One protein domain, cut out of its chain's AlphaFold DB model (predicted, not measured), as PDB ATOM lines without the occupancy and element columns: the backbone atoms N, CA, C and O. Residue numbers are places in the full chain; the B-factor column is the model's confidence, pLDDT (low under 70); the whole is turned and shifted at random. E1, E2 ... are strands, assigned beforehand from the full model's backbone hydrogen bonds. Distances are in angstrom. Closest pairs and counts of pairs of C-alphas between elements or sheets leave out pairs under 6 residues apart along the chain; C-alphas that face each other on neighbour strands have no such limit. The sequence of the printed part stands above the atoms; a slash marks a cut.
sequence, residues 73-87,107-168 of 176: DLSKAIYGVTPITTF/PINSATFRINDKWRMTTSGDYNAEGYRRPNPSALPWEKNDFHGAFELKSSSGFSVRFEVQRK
ATOM      1  N   ASP A  73     -53.179  15.529  11.952       63.12
ATOM      2  CA  ASP A  73     -53.644  16.889  12.179       63.12
ATOM      3  C   ASP A  73     -53.558  17.654  10.857       63.12
ATOM      4  O   ASP A  73     -52.502  18.173  10.490       63.12
ATOM      5  N   LEU A  74     -54.669  17.685  10.117       57.50
ATOM      6  CA  LEU A  74     -54.761  18.355   8.815       57.50
ATOM      7  C   LEU A  74     -54.448  19.858   8.897       57.50
ATOM      8  O   LEU A  74     -54.033  20.437   7.897       57.50
ATOM      9  N   SER A  75     -54.567  20.486  10.075       59.97
ATOM     10  CA  SER A  75     -54.180  21.890  10.274       59.97
ATOM     11  C   SER A  75     -52.662  22.113  10.214       59.97
ATOM     12  O   SER A  75     -52.209  23.232   9.979       59.97
ATOM     13  N   LYS A  76     -51.870  21.045  10.383       55.56
ATOM     14  CA  LYS A  76     -50.401  21.044  10.301       55.56
ATOM     15  C   LYS A  76     -49.871  20.521   8.968       55.56
ATOM     16  O   LYS A  76     -48.653  20.433   8.800       55.56
ATOM     17  N   ALA A  77     -50.753  20.171   8.030       51.81
ATOM     18  CA  ALA A  77     -50.345  19.724   6.710       51.81
ATOM     19  C   ALA A  77     -49.659  20.880   5.966       51.81
ATOM     20  O   ALA A  77     -50.272  21.903   5.666       51.81
ATOM     21  N   ILE A  78     -48.368  20.718   5.667       53.84
ATOM     22  CA  ILE A  78     -47.611  21.700   4.888       53.84
ATOM     23  C   ILE A  78     -47.641  21.251   3.430       53.84
ATOM     24  O   ILE A  78     -46.996  20.271   3.046       53.84
ATOM     25  N   TYR A  79     -48.387  21.996   2.615       45.16
ATOM     26  CA  TYR A  79     -48.404  21.840   1.167       45.16
ATOM     27  C   TYR A  79     -47.244  22.638   0.573       45.16
ATOM     28  O   TYR A  79     -47.236  23.866   0.609       45.16
ATOM     29  N   GLY A  80     -46.245  21.939   0.048       42.41
ATOM     30  CA  GLY A  80     -45.133  22.549  -0.666       42.41
ATOM     31  C   GLY A  80     -44.916  21.825  -1.982       42.41
ATOM     32  O   GLY A  80     -44.641  20.627  -1.991       42.41
ATOM     33  N   VAL A  81     -45.020  22.550  -3.093       41.12
ATOM     34  CA  VAL A  81     -44.451  22.096  -4.362       41.12
ATOM     35  C   VAL A  81     -42.953  22.308  -4.217       41.12
ATOM     36  O   VAL A  81     -42.492  23.446  -4.196       41.12
ATOM     37  N   THR A  82     -42.186  21.240  -4.017       37.62
ATOM     38  CA  THR A  82     -40.730  21.364  -4.078       37.62
ATOM     39  C   THR A  82     -40.353  21.442  -5.555       37.62
ATOM     40  O   THR A  82     -40.584  20.476  -6.285       37.62
ATOM     41  N   PRO A  83     -39.831  22.583  -6.050       33.22
ATOM     42  CA  PRO A  83     -39.238  22.603  -7.370       33.22
ATOM     43  C   PRO A  83     -38.059  21.634  -7.356       33.22
ATOM     44  O   PRO A  83     -37.285  21.574  -6.395       33.22
ATOM     45  N   ILE A  84     -37.988  20.846  -8.420       44.00
ATOM     46  CA  ILE A  84     -37.012  19.791  -8.649       44.00
ATOM     47  C   ILE A  84     -35.609  20.268  -8.243       44.00
ATOM     48  O   ILE A  84     -34.988  21.105  -8.887       44.00
ATOM     49  N   THR A  85     -35.099  19.752  -7.133       28.86
ATOM     50  CA  THR A  85     -33.674  19.811  -6.833       28.86
ATOM     51  C   THR A  85     -33.303  18.449  -6.283       28.86
ATOM     52  O   THR A  85     -33.646  18.081  -5.163       28.86
ATOM     53  N   THR A  86     -32.607  17.680  -7.121       28.78
ATOM     54  CA  THR A  86     -31.975  16.394  -6.800       28.78
ATOM     55  C   THR A  86     -32.924  15.244  -6.448       28.78
ATOM     56  O   THR A  86     -33.372  15.079  -5.317       28.78
ATOM     57  N   PHE A  87     -33.092  14.325  -7.407       34.31
ATOM     58  CA  PHE A  87     -33.160  12.909  -7.057       34.31
ATOM     59  C   PHE A  87     -31.923  12.605  -6.208       34.31
ATOM     60  O   PHE A  87     -30.804  12.573  -6.723       34.31
ATOM     61  N   PRO A 107     -37.428   9.786 -16.069       53.56
ATOM     62  CA  PRO A 107     -37.620  10.331 -14.737       53.56
ATOM     63  C   PRO A 107     -39.119  10.605 -14.576       53.56
ATOM     64  O   PRO A 107     -39.731  11.240 -15.432       53.56
ATOM     65  N   ILE A 108     -39.734  10.066 -13.530       64.94
ATOM     66  CA  ILE A 108     -41.130  10.309 -13.152       64.94
ATOM     67  C   ILE A 108     -41.105  11.508 -12.198       64.94
ATOM     68  O   ILE A 108     -40.214  11.588 -11.356       64.94
ATOM     69  N   ASN A 109     -42.007  12.483 -12.337       68.75
ATOM     70  CA  ASN A 109     -42.004  13.605 -11.391       68.75
ATOM     71  C   ASN A 109     -42.543  13.132 -10.054       68.75
ATOM     72  O   ASN A 109     -43.486  12.347 -10.025       68.75
ATOM     73  N   SER A 110     -41.973  13.637  -8.967       72.44
ATOM     74  CA  SER A 110     -42.438  13.346  -7.621       72.44
ATOM     75  C   SER A 110     -42.645  14.618  -6.810       72.44
ATOM     76  O   SER A 110     -41.987  15.633  -7.031       72.44
ATOM     77  N   ALA A 111     -43.583  14.555  -5.872       68.56
ATOM     78  CA  ALA A 111     -43.839  15.594  -4.892       68.56
ATOM     79  C   ALA A 111     -43.985  14.955  -3.513       68.56
ATOM     80  O   ALA A 111     -44.632  13.920  -3.356       68.56
ATOM     81  N   THR A 112     -43.381  15.572  -2.502       75.00
ATOM     82  CA  THR A 112     -43.424  15.085  -1.124       75.00
ATOM     83  C   THR A 112     -44.134  16.093  -0.237       75.00
ATOM     84  O   THR A 112     -43.729  17.250  -0.146       75.00
ATOM     85  N   PHE A 113     -45.147  15.620   0.479       73.81
ATOM     86  CA  PHE A 113     -45.951  16.391   1.413       73.81
ATOM     87  C   PHE A 113     -45.691  15.898   2.829       73.81
ATOM     88  O   PHE A 113     -45.725  14.695   3.114       73.81
ATOM     89  N   ARG A 114     -45.427  16.833   3.740       78.75
ATOM     90  CA  ARG A 114     -45.341  16.526   5.164       78.75
ATOM     91  C   ARG A 114     -46.724  16.723   5.768       78.75
ATOM     92  O   ARG A 114     -47.216  17.846   5.809       78.75
ATOM     93  N   ILE A 115     -47.334  15.630   6.220       79.00
ATOM     94  CA  ILE A 115     -48.660  15.682   6.842       79.00
ATOM     95  C   ILE A 115     -48.510  16.112   8.303       79.00
ATOM     96  O   ILE A 115     -49.223  16.991   8.768       79.00
ATOM     97  N   ASN A 116     -47.538  15.535   9.016       78.56
ATOM     98  CA  ASN A 116     -47.128  15.960  10.355       78.56
ATOM     99  C   ASN A 116     -45.676  15.507  10.638       78.56
ATOM    100  O   ASN A 116     -44.938  15.114   9.730       78.56
ATOM    101  N   ASP A 117     -45.233  15.555  11.897       79.81
ATOM    102  CA  ASP A 117     -43.885  15.104  12.272       79.81
ATOM    103  C   ASP A 117     -43.659  13.599  12.088       79.81
ATOM    104  O   ASP A 117     -42.518  13.164  11.928       79.81
ATOM    105  N   LYS A 118     -44.741  12.821  12.085       83.12
ATOM    106  CA  LYS A 118     -44.731  11.362  12.028       83.12
ATOM    107  C   LYS A 118     -45.037  10.810  10.642       83.12
ATOM    108  O   LYS A 118     -44.688   9.671  10.386       83.12
ATOM    109  N   TRP A 119     -45.645  11.582   9.747       80.50
ATOM    110  CA  TRP A 119     -46.138  11.097   8.462       80.50
ATOM    111  C   TRP A 119     -45.710  11.974   7.299       80.50
ATOM    112  O   TRP A 119     -45.839  13.203   7.309       80.50
ATOM    113  N   ARG A 120     -45.254  11.299   6.248       83.19
ATOM    114  CA  ARG A 120     -44.854  11.891   4.977       83.19
ATOM    115  C   ARG A 120     -45.509  11.129   3.838       83.19
ATOM    116  O   ARG A 120     -45.409   9.906   3.777       83.19
ATOM    117  N   MET A 121     -46.124  11.861   2.921       81.56
ATOM    118  CA  MET A 121     -46.661  11.325   1.677       81.56
ATOM    119  C   MET A 121     -45.748  11.723   0.524       81.56
ATOM    120  O   MET A 121     -45.264  12.848   0.479       81.56
ATOM    121  N   THR A 122     -45.501  10.814  -0.407       81.31
ATOM    122  CA  THR A 122     -44.820  11.104  -1.669       81.31
ATOM    123  C   THR A 122     -45.689  10.610  -2.805       81.31
ATOM    124  O   THR A 122     -46.070   9.447  -2.820       81.31
ATOM    125  N   THR A 123     -46.022  11.485  -3.740       79.06
ATOM    126  CA  THR A 123     -46.681  11.117  -4.990       79.06
ATOM    127  C   THR A 123     -45.657  11.151  -6.106       79.06
ATOM    128  O   THR A 123     -44.728  11.955  -6.078       79.06
ATOM    129  N   SER A 124     -45.806  10.274  -7.087       78.06
ATOM    130  CA  SER A 124     -45.008  10.287  -8.303       78.06
ATOM    131  C   SER A 124     -45.849   9.893  -9.508       78.06
ATOM    132  O   SER A 124     -46.685   9.000  -9.394       78.06
ATOM    133  N   GLY A 125     -45.635  10.527 -10.658       81.19
ATOM    134  CA  GLY A 125     -46.298  10.153 -11.907       81.19
ATOM    135  C   GLY A 125     -45.724  10.820 -13.159       81.19
ATOM    136  O   GLY A 125     -44.838  11.675 -13.094       81.19
ATOM    137  N   ASP A 126     -46.254  10.416 -14.311       76.38
ATOM    138  CA  ASP A 126     -45.842  10.888 -15.645       76.38
ATOM    139  C   ASP A 126     -46.286  12.334 -15.973       76.38
ATOM    140  O   ASP A 126     -46.144  12.799 -17.106       76.38
ATOM    141  N   TYR A 127     -46.818  13.070 -14.995       74.69
ATOM    142  CA  TYR A 127     -47.318  14.440 -15.139       74.69
ATOM    143  C   TYR A 127     -46.312  15.468 -14.616       74.69
ATOM    144  O   TYR A 127     -45.591  15.201 -13.658       74.69
ATOM    145  N   ASN A 128     -46.235  16.642 -15.242       72.12
ATOM    146  CA  ASN A 128     -45.463  17.784 -14.746       72.12
ATOM    147  C   ASN A 128     -46.177  18.518 -13.599       72.12
ATOM    148  O   ASN A 128     -47.281  18.147 -13.202       72.12
ATOM    149  N   ALA A 129     -45.515  19.533 -13.037       67.75
ATOM    150  CA  ALA A 129     -46.048  20.303 -11.914       67.75
ATOM    151  C   ALA A 129     -47.346  21.045 -12.278       67.75
ATOM    152  O   ALA A 129     -48.205  21.246 -11.427       67.75
ATOM    153  N   GLU A 130     -47.507  21.397 -13.553       73.50
ATOM    154  CA  GLU A 130     -48.690  22.044 -14.114       73.50
ATOM    155  C   GLU A 130     -49.821  21.049 -14.450       73.50
ATOM    156  O   GLU A 130     -50.886  21.456 -14.910       73.50
ATOM    157  N   GLY A 131     -49.618  19.745 -14.225       72.06
ATOM    158  CA  GLY A 131     -50.615  18.698 -14.469       72.06
ATOM    159  C   GLY A 131     -50.709  18.214 -15.920       72.06
ATOM    160  O   GLY A 131     -51.587  17.419 -16.247       72.06
ATOM    161  N   TYR A 132     -49.804  18.636 -16.802       76.50
ATOM    162  CA  TYR A 132     -49.690  18.111 -18.160       76.50
ATOM    163  C   TYR A 132     -48.880  16.820 -18.186       76.50
ATOM    164  O   TYR A 132     -47.831  16.697 -17.550       76.50
ATOM    165  N   ARG A 133     -49.343  15.850 -18.973       77.12
ATOM    166  CA  ARG A 133     -48.590  14.618 -19.206       77.12
ATOM    167  C   ARG A 133     -47.284  14.939 -19.928       77.12
ATOM    168  O   ARG A 133     -47.292  15.684 -20.909       77.12
ATOM    169  N   ARG A 134     -46.176  14.337 -19.489       71.12
ATOM    170  CA  ARG A 134     -44.910  14.451 -20.208       71.12
ATOM    171  C   ARG A 134     -45.055  13.873 -21.619       71.12
ATOM    172  O   ARG A 134     -45.450  12.713 -21.760       71.12
ATOM    173  N   PRO A 135     -44.718  14.644 -22.664       71.12
ATOM    174  CA  PRO A 135     -44.700  14.112 -24.012       71.12
ATOM    175  C   PRO A 135     -43.588  13.066 -24.118       71.12
ATOM    176  O   PRO A 135     -42.422  13.357 -23.855       71.12
ATOM    177  N   ASN A 136     -43.958  11.851 -24.515       73.69
ATOM    178  CA  ASN A 136     -43.019  10.818 -24.926       73.69
ATOM    179  C   ASN A 136     -43.069  10.714 -26.460       73.69
ATOM    180  O   ASN A 136     -43.960  10.049 -26.990       73.69
ATOM    181  N   PRO A 137     -42.161  11.387 -27.190       72.88
ATOM    182  CA  PRO A 137     -42.159  11.359 -28.652       72.88
ATOM    183  C   PRO A 137     -41.795   9.980 -29.220       72.88
ATOM    184  O   PRO A 137     -42.073   9.716 -30.385       72.88
ATOM    185  N   SER A 138     -41.191   9.107 -28.410       77.00
ATOM    186  CA  SER A 138     -40.827   7.740 -28.789       77.00
ATOM    187  C   SER A 138     -41.935   6.718 -28.515       77.00
ATOM    188  O   SER A 138     -41.756   5.553 -28.855       77.00
ATOM    189  N   ALA A 139     -43.057   7.129 -27.914       77.50
ATOM    190  CA  ALA A 139     -44.181   6.236 -27.649       77.50
ATOM    191  C   ALA A 139     -44.871   5.814 -28.952       77.50
ATOM    192  O   ALA A 139     -45.211   6.646 -29.801       77.50
ATOM    193  N   LEU A 140     -45.140   4.516 -29.077       84.81
ATOM    194  CA  LEU A 140     -45.951   3.977 -30.162       84.81
ATOM    195  C   LEU A 140     -47.403   4.472 -30.044       84.81
ATOM    196  O   LEU A 140     -47.838   4.864 -28.959       84.81
ATOM    197  N   PRO A 141     -48.195   4.462 -31.136       82.06
ATOM    198  CA  PRO A 141     -49.564   4.981 -31.122       82.06
ATOM    199  C   PRO A 141     -50.457   4.417 -30.009       82.06
ATOM    200  O   PRO A 141     -51.312   5.145 -29.516       82.06
ATOM    201  N   TRP A 142     -50.239   3.165 -29.604       82.19
ATOM    202  CA  TRP A 142     -50.961   2.500 -28.516       82.19
ATOM    203  C   TRP A 142     -50.383   2.787 -27.122       82.19
ATOM    204  O   TRP A 142     -51.141   2.930 -26.174       82.19
ATOM    205  N   GLU A 143     -49.075   3.016 -27.000       80.19
ATOM    206  CA  GLU A 143     -48.419   3.407 -25.736       80.19
ATOM    207  C   GLU A 143     -48.735   4.860 -25.338       80.19
ATOM    208  O   GLU A 143     -48.447   5.318 -24.228       80.19
ATOM    209  N   LYS A 144     -49.372   5.621 -26.236       78.31
ATOM    210  CA  LYS A 144     -49.812   6.996 -25.983       78.31
ATOM    211  C   LYS A 144     -50.775   7.129 -24.822       78.31
ATOM    212  O   LYS A 144     -50.952   8.253 -24.385       78.31
ATOM    213  N   ASN A 145     -51.378   6.058 -24.313       80.88
ATOM    214  CA  ASN A 145     -52.260   6.086 -23.140       80.88
ATOM    215  C   ASN A 145     -51.659   5.383 -21.918       80.88
ATOM    216  O   ASN A 145     -52.324   5.294 -20.885       80.88
ATOM    217  N   ASP A 146     -50.410   4.929 -22.020       83.19
ATOM    218  CA  ASP A 146     -49.723   4.296 -20.904       83.19
ATOM    219  C   ASP A 146     -49.535   5.290 -19.764       83.19
ATOM    220  O   ASP A 146     -49.256   6.471 -19.972       83.19
ATOM    221  N   PHE A 147     -49.692   4.807 -18.543       82.06
ATOM    222  CA  PHE A 147     -49.557   5.626 -17.357       82.06
ATOM    223  C   PHE A 147     -48.796   4.866 -16.288       82.06
ATOM    224  O   PHE A 147     -49.119   3.715 -15.995       82.06
ATOM    225  N   HIS A 148     -47.839   5.548 -15.669       79.12
ATOM    226  CA  HIS A 148     -47.144   5.078 -14.489       79.12
ATOM    227  C   HIS A 148     -47.272   6.127 -13.392       79.12
ATOM    228  O   HIS A 148     -46.970   7.312 -13.568       79.12
ATOM    229  N   GLY A 149     -47.716   5.674 -12.229       82.00
ATOM    230  CA  GLY A 149     -47.793   6.497 -11.044       82.00
ATOM    231  C   GLY A 149     -47.650   5.669  -9.785       82.00
ATOM    232  O   GLY A 149     -47.879   4.461  -9.771       82.00
ATOM    233  N   ALA A 150     -47.272   6.338  -8.711       82.06
ATOM    234  CA  ALA A 150     -47.260   5.753  -7.391       82.06
ATOM    235  C   ALA A 150     -47.586   6.810  -6.346       82.06
ATOM    236  O   ALA A 150     -47.292   7.995  -6.516       82.06
ATOM    237  N   PHE A 151     -48.153   6.371  -5.234       83.81
ATOM    238  CA  PHE A 151     -48.148   7.151  -4.014       83.81
ATOM    239  C   PHE A 151     -47.641   6.296  -2.864       83.81
ATOM    240  O   PHE A 151     -47.899   5.097  -2.771       83.81
ATOM    241  N   GLU A 152     -46.880   6.930  -1.991       84.38
ATOM    242  CA  GLU A 152     -46.208   6.302  -0.876       84.38
ATOM    243  C   GLU A 152     -46.502   7.089   0.391       84.38
ATOM    244  O   GLU A 152     -46.312   8.303   0.441       84.38
ATOM    245  N   LEU A 153     -46.944   6.387   1.426       85.75
ATOM    246  CA  LEU A 153     -47.138   6.927   2.760       85.75
ATOM    247  C   LEU A 153     -46.118   6.278   3.695       85.75
ATOM    248  O   LEU A 153     -46.057   5.055   3.808       85.75
ATOM    249  N   LYS A 154     -45.323   7.106   4.371       85.19
ATOM    250  CA  LYS A 154     -44.262   6.696   5.294       85.19
ATOM    251  C   LYS A 154     -44.504   7.271   6.684       85.19
ATOM    252  O   LYS A 154     -44.704   8.478   6.824       85.19
ATOM    253  N   SER A 155     -44.425   6.403   7.687       85.94
ATOM    254  CA  SER A 155     -44.369   6.749   9.106       85.94
ATOM    255  C   SER A 155     -42.920   6.937   9.563       85.94
ATOM    256  O   SER A 155     -42.015   6.227   9.121       85.94
ATOM    257  N   SER A 156     -42.698   7.818  10.534       80.81
ATOM    258  CA  SER A 156     -41.430   7.973  11.251       80.81
ATOM    259  C   SER A 156     -41.060   6.735  12.072       80.81
ATOM    260  O   SER A 156     -39.898   6.562  12.422       80.81
ATOM    261  N   SER A 157     -42.033   5.873  12.387       84.50
ATOM    262  CA  SER A 157     -41.824   4.610  13.106       84.50
ATOM    263  C   SER A 157     -41.333   3.461  12.217       84.50
ATOM    264  O   SER A 157     -41.215   2.337  12.696       84.50
ATOM    265  N   GLY A 158     -41.079   3.714  10.928       79.75
ATOM    266  CA  GLY A 158     -40.585   2.715   9.975       79.75
ATOM    267  C   GLY A 158     -41.672   1.948   9.215       79.75
ATOM    268  O   GLY A 158     -41.346   1.178   8.318       79.75
ATOM    269  N   PHE A 159     -42.956   2.174   9.513       86.62
ATOM    270  CA  PHE A 159     -44.055   1.656   8.691       86.62
ATOM    271  C   PHE A 159     -44.172   2.434   7.373       86.62
ATOM    272  O   PHE A 159     -44.093   3.664   7.367       86.62
ATOM    273  N   SER A 160     -44.424   1.740   6.263       80.44
ATOM    274  CA  SER A 160     -44.707   2.370   4.974       80.44
ATOM    275  C   SER A 160     -45.673   1.545   4.141       80.44
ATOM    276  O   SER A 160     -45.589   0.318   4.139       80.44
ATOM    277  N   VAL A 161     -46.519   2.217   3.367       82.75
ATOM    278  CA  VAL A 161     -47.342   1.594   2.330       82.75
ATOM    279  C   VAL A 161     -47.144   2.339   1.017       82.75
ATOM    280  O   VAL A 161     -47.072   3.569   0.994       82.75
ATOM    281  N   ARG A 162     -47.045   1.589  -0.080       83.44
ATOM    282  CA  ARG A 162     -46.967   2.134  -1.429       83.44
ATOM    283  C   ARG A 162     -48.041   1.502  -2.294       83.44
ATOM    284  O   ARG A 162     -48.241   0.293  -2.261       83.44
ATOM    285  N   PHE A 163     -48.677   2.342  -3.089       82.12
ATOM    286  CA  PHE A 163     -49.626   1.948  -4.107       82.12
ATOM    287  C   PHE A 163     -49.072   2.389  -5.451       82.12
ATOM    288  O   PHE A 163     -48.730   3.558  -5.634       82.12
ATOM    289  N   GLU A 164     -48.963   1.444  -6.372       82.50
ATOM    290  CA  GLU A 164     -48.446   1.668  -7.715       82.50
ATOM    291  C   GLU A 164     -49.575   1.418  -8.707       82.50
ATOM    292  O   GLU A 164     -50.325   0.449  -8.589       82.50
ATOM    293  N   VAL A 165     -49.712   2.320  -9.671       82.38
ATOM    294  CA  VAL A 165     -50.688   2.222 -10.747       82.38
ATOM    295  C   VAL A 165     -49.911   2.214 -12.045       82.38
ATOM    296  O   VAL A 165     -49.190   3.161 -12.361       82.38
ATOM    297  N   GLN A 166     -50.061   1.126 -12.789       81.25
ATOM    298  CA  GLN A 166     -49.519   0.999 -14.128       81.25
ATOM    299  C   GLN A 166     -50.661   0.644 -15.067       81.25
ATOM    300  O   GLN A 166     -51.350  -0.354 -14.875       81.25
ATOM    301  N   ARG A 167     -50.857   1.471 -16.088       78.88
ATOM    302  CA  ARG A 167     -51.697   1.154 -17.235       78.88
ATOM    303  C   ARG A 167     -50.772   1.005 -18.426       78.88
ATOM    304  O   ARG A 167     -50.045   1.941 -18.744       78.88
ATOM    305  N   LYS A 168     -50.833  -0.150 -19.079       79.38
ATOM    306  CA  LYS A 168     -50.176  -0.384 -20.361       79.38
ATOM    307  C   LYS A 168     -51.202  -0.845 -21.367       79.38
ATOM    308  O   LYS A 168     -51.903  -1.827 -21.138       79.38
TER     309      LYS A 168
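What this domain is: This is residues 73 to 87 and 107 to 168 of the 176 residues of an uncharacterized protein of Bacteroides coprosuis DSM 18011 (UniProt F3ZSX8). With little regular structure, this is one four-stranded sheet, a meander, each strand the antiparallel neighbour of the one before; unnamed residues 73 to 87 pass its E1 edge, and loop 126 to 146 reaches beyond one end. The 77 printed residues have no named helix; the class is all strand, order E1 E2 E3 E4, with 30 residues in strands. It is loose, radius of gyration of the C-alphas 14.8 A, spanning 45 by 24 by 23 A.

Where its parts are: E1, residues 109 to 114, 17.1 A, begins at C-alpha 109 (-42.004, 13.605, -11.391). E2 is residues 119 to 125, 20.4 A; E3, 147 to 155, 27.0 A; E4, 160 to 167, 23.3 A, ending at C-alpha 167 (-51.697, 1.154, -17.235).

How they stand to each other: Hairpin E1 and E2 has N 111 and O 123 within hydrogen-bond range, 2.8 A; hairpin E2 and E3, N 122 and O 152, 2.8 A; hairpin E3 and E4, N 151 and O 163, 2.9 A. Edge strands E1 and E4 are apart.

The domain as a whole: Residues 88 to 106 are cut out; C-alphas 87 and 107 are 9.2 A apart. The link E2 to E3 is long. Residues 73 to 87, 107 to 109, 111 and 129 have pLDDT under 70.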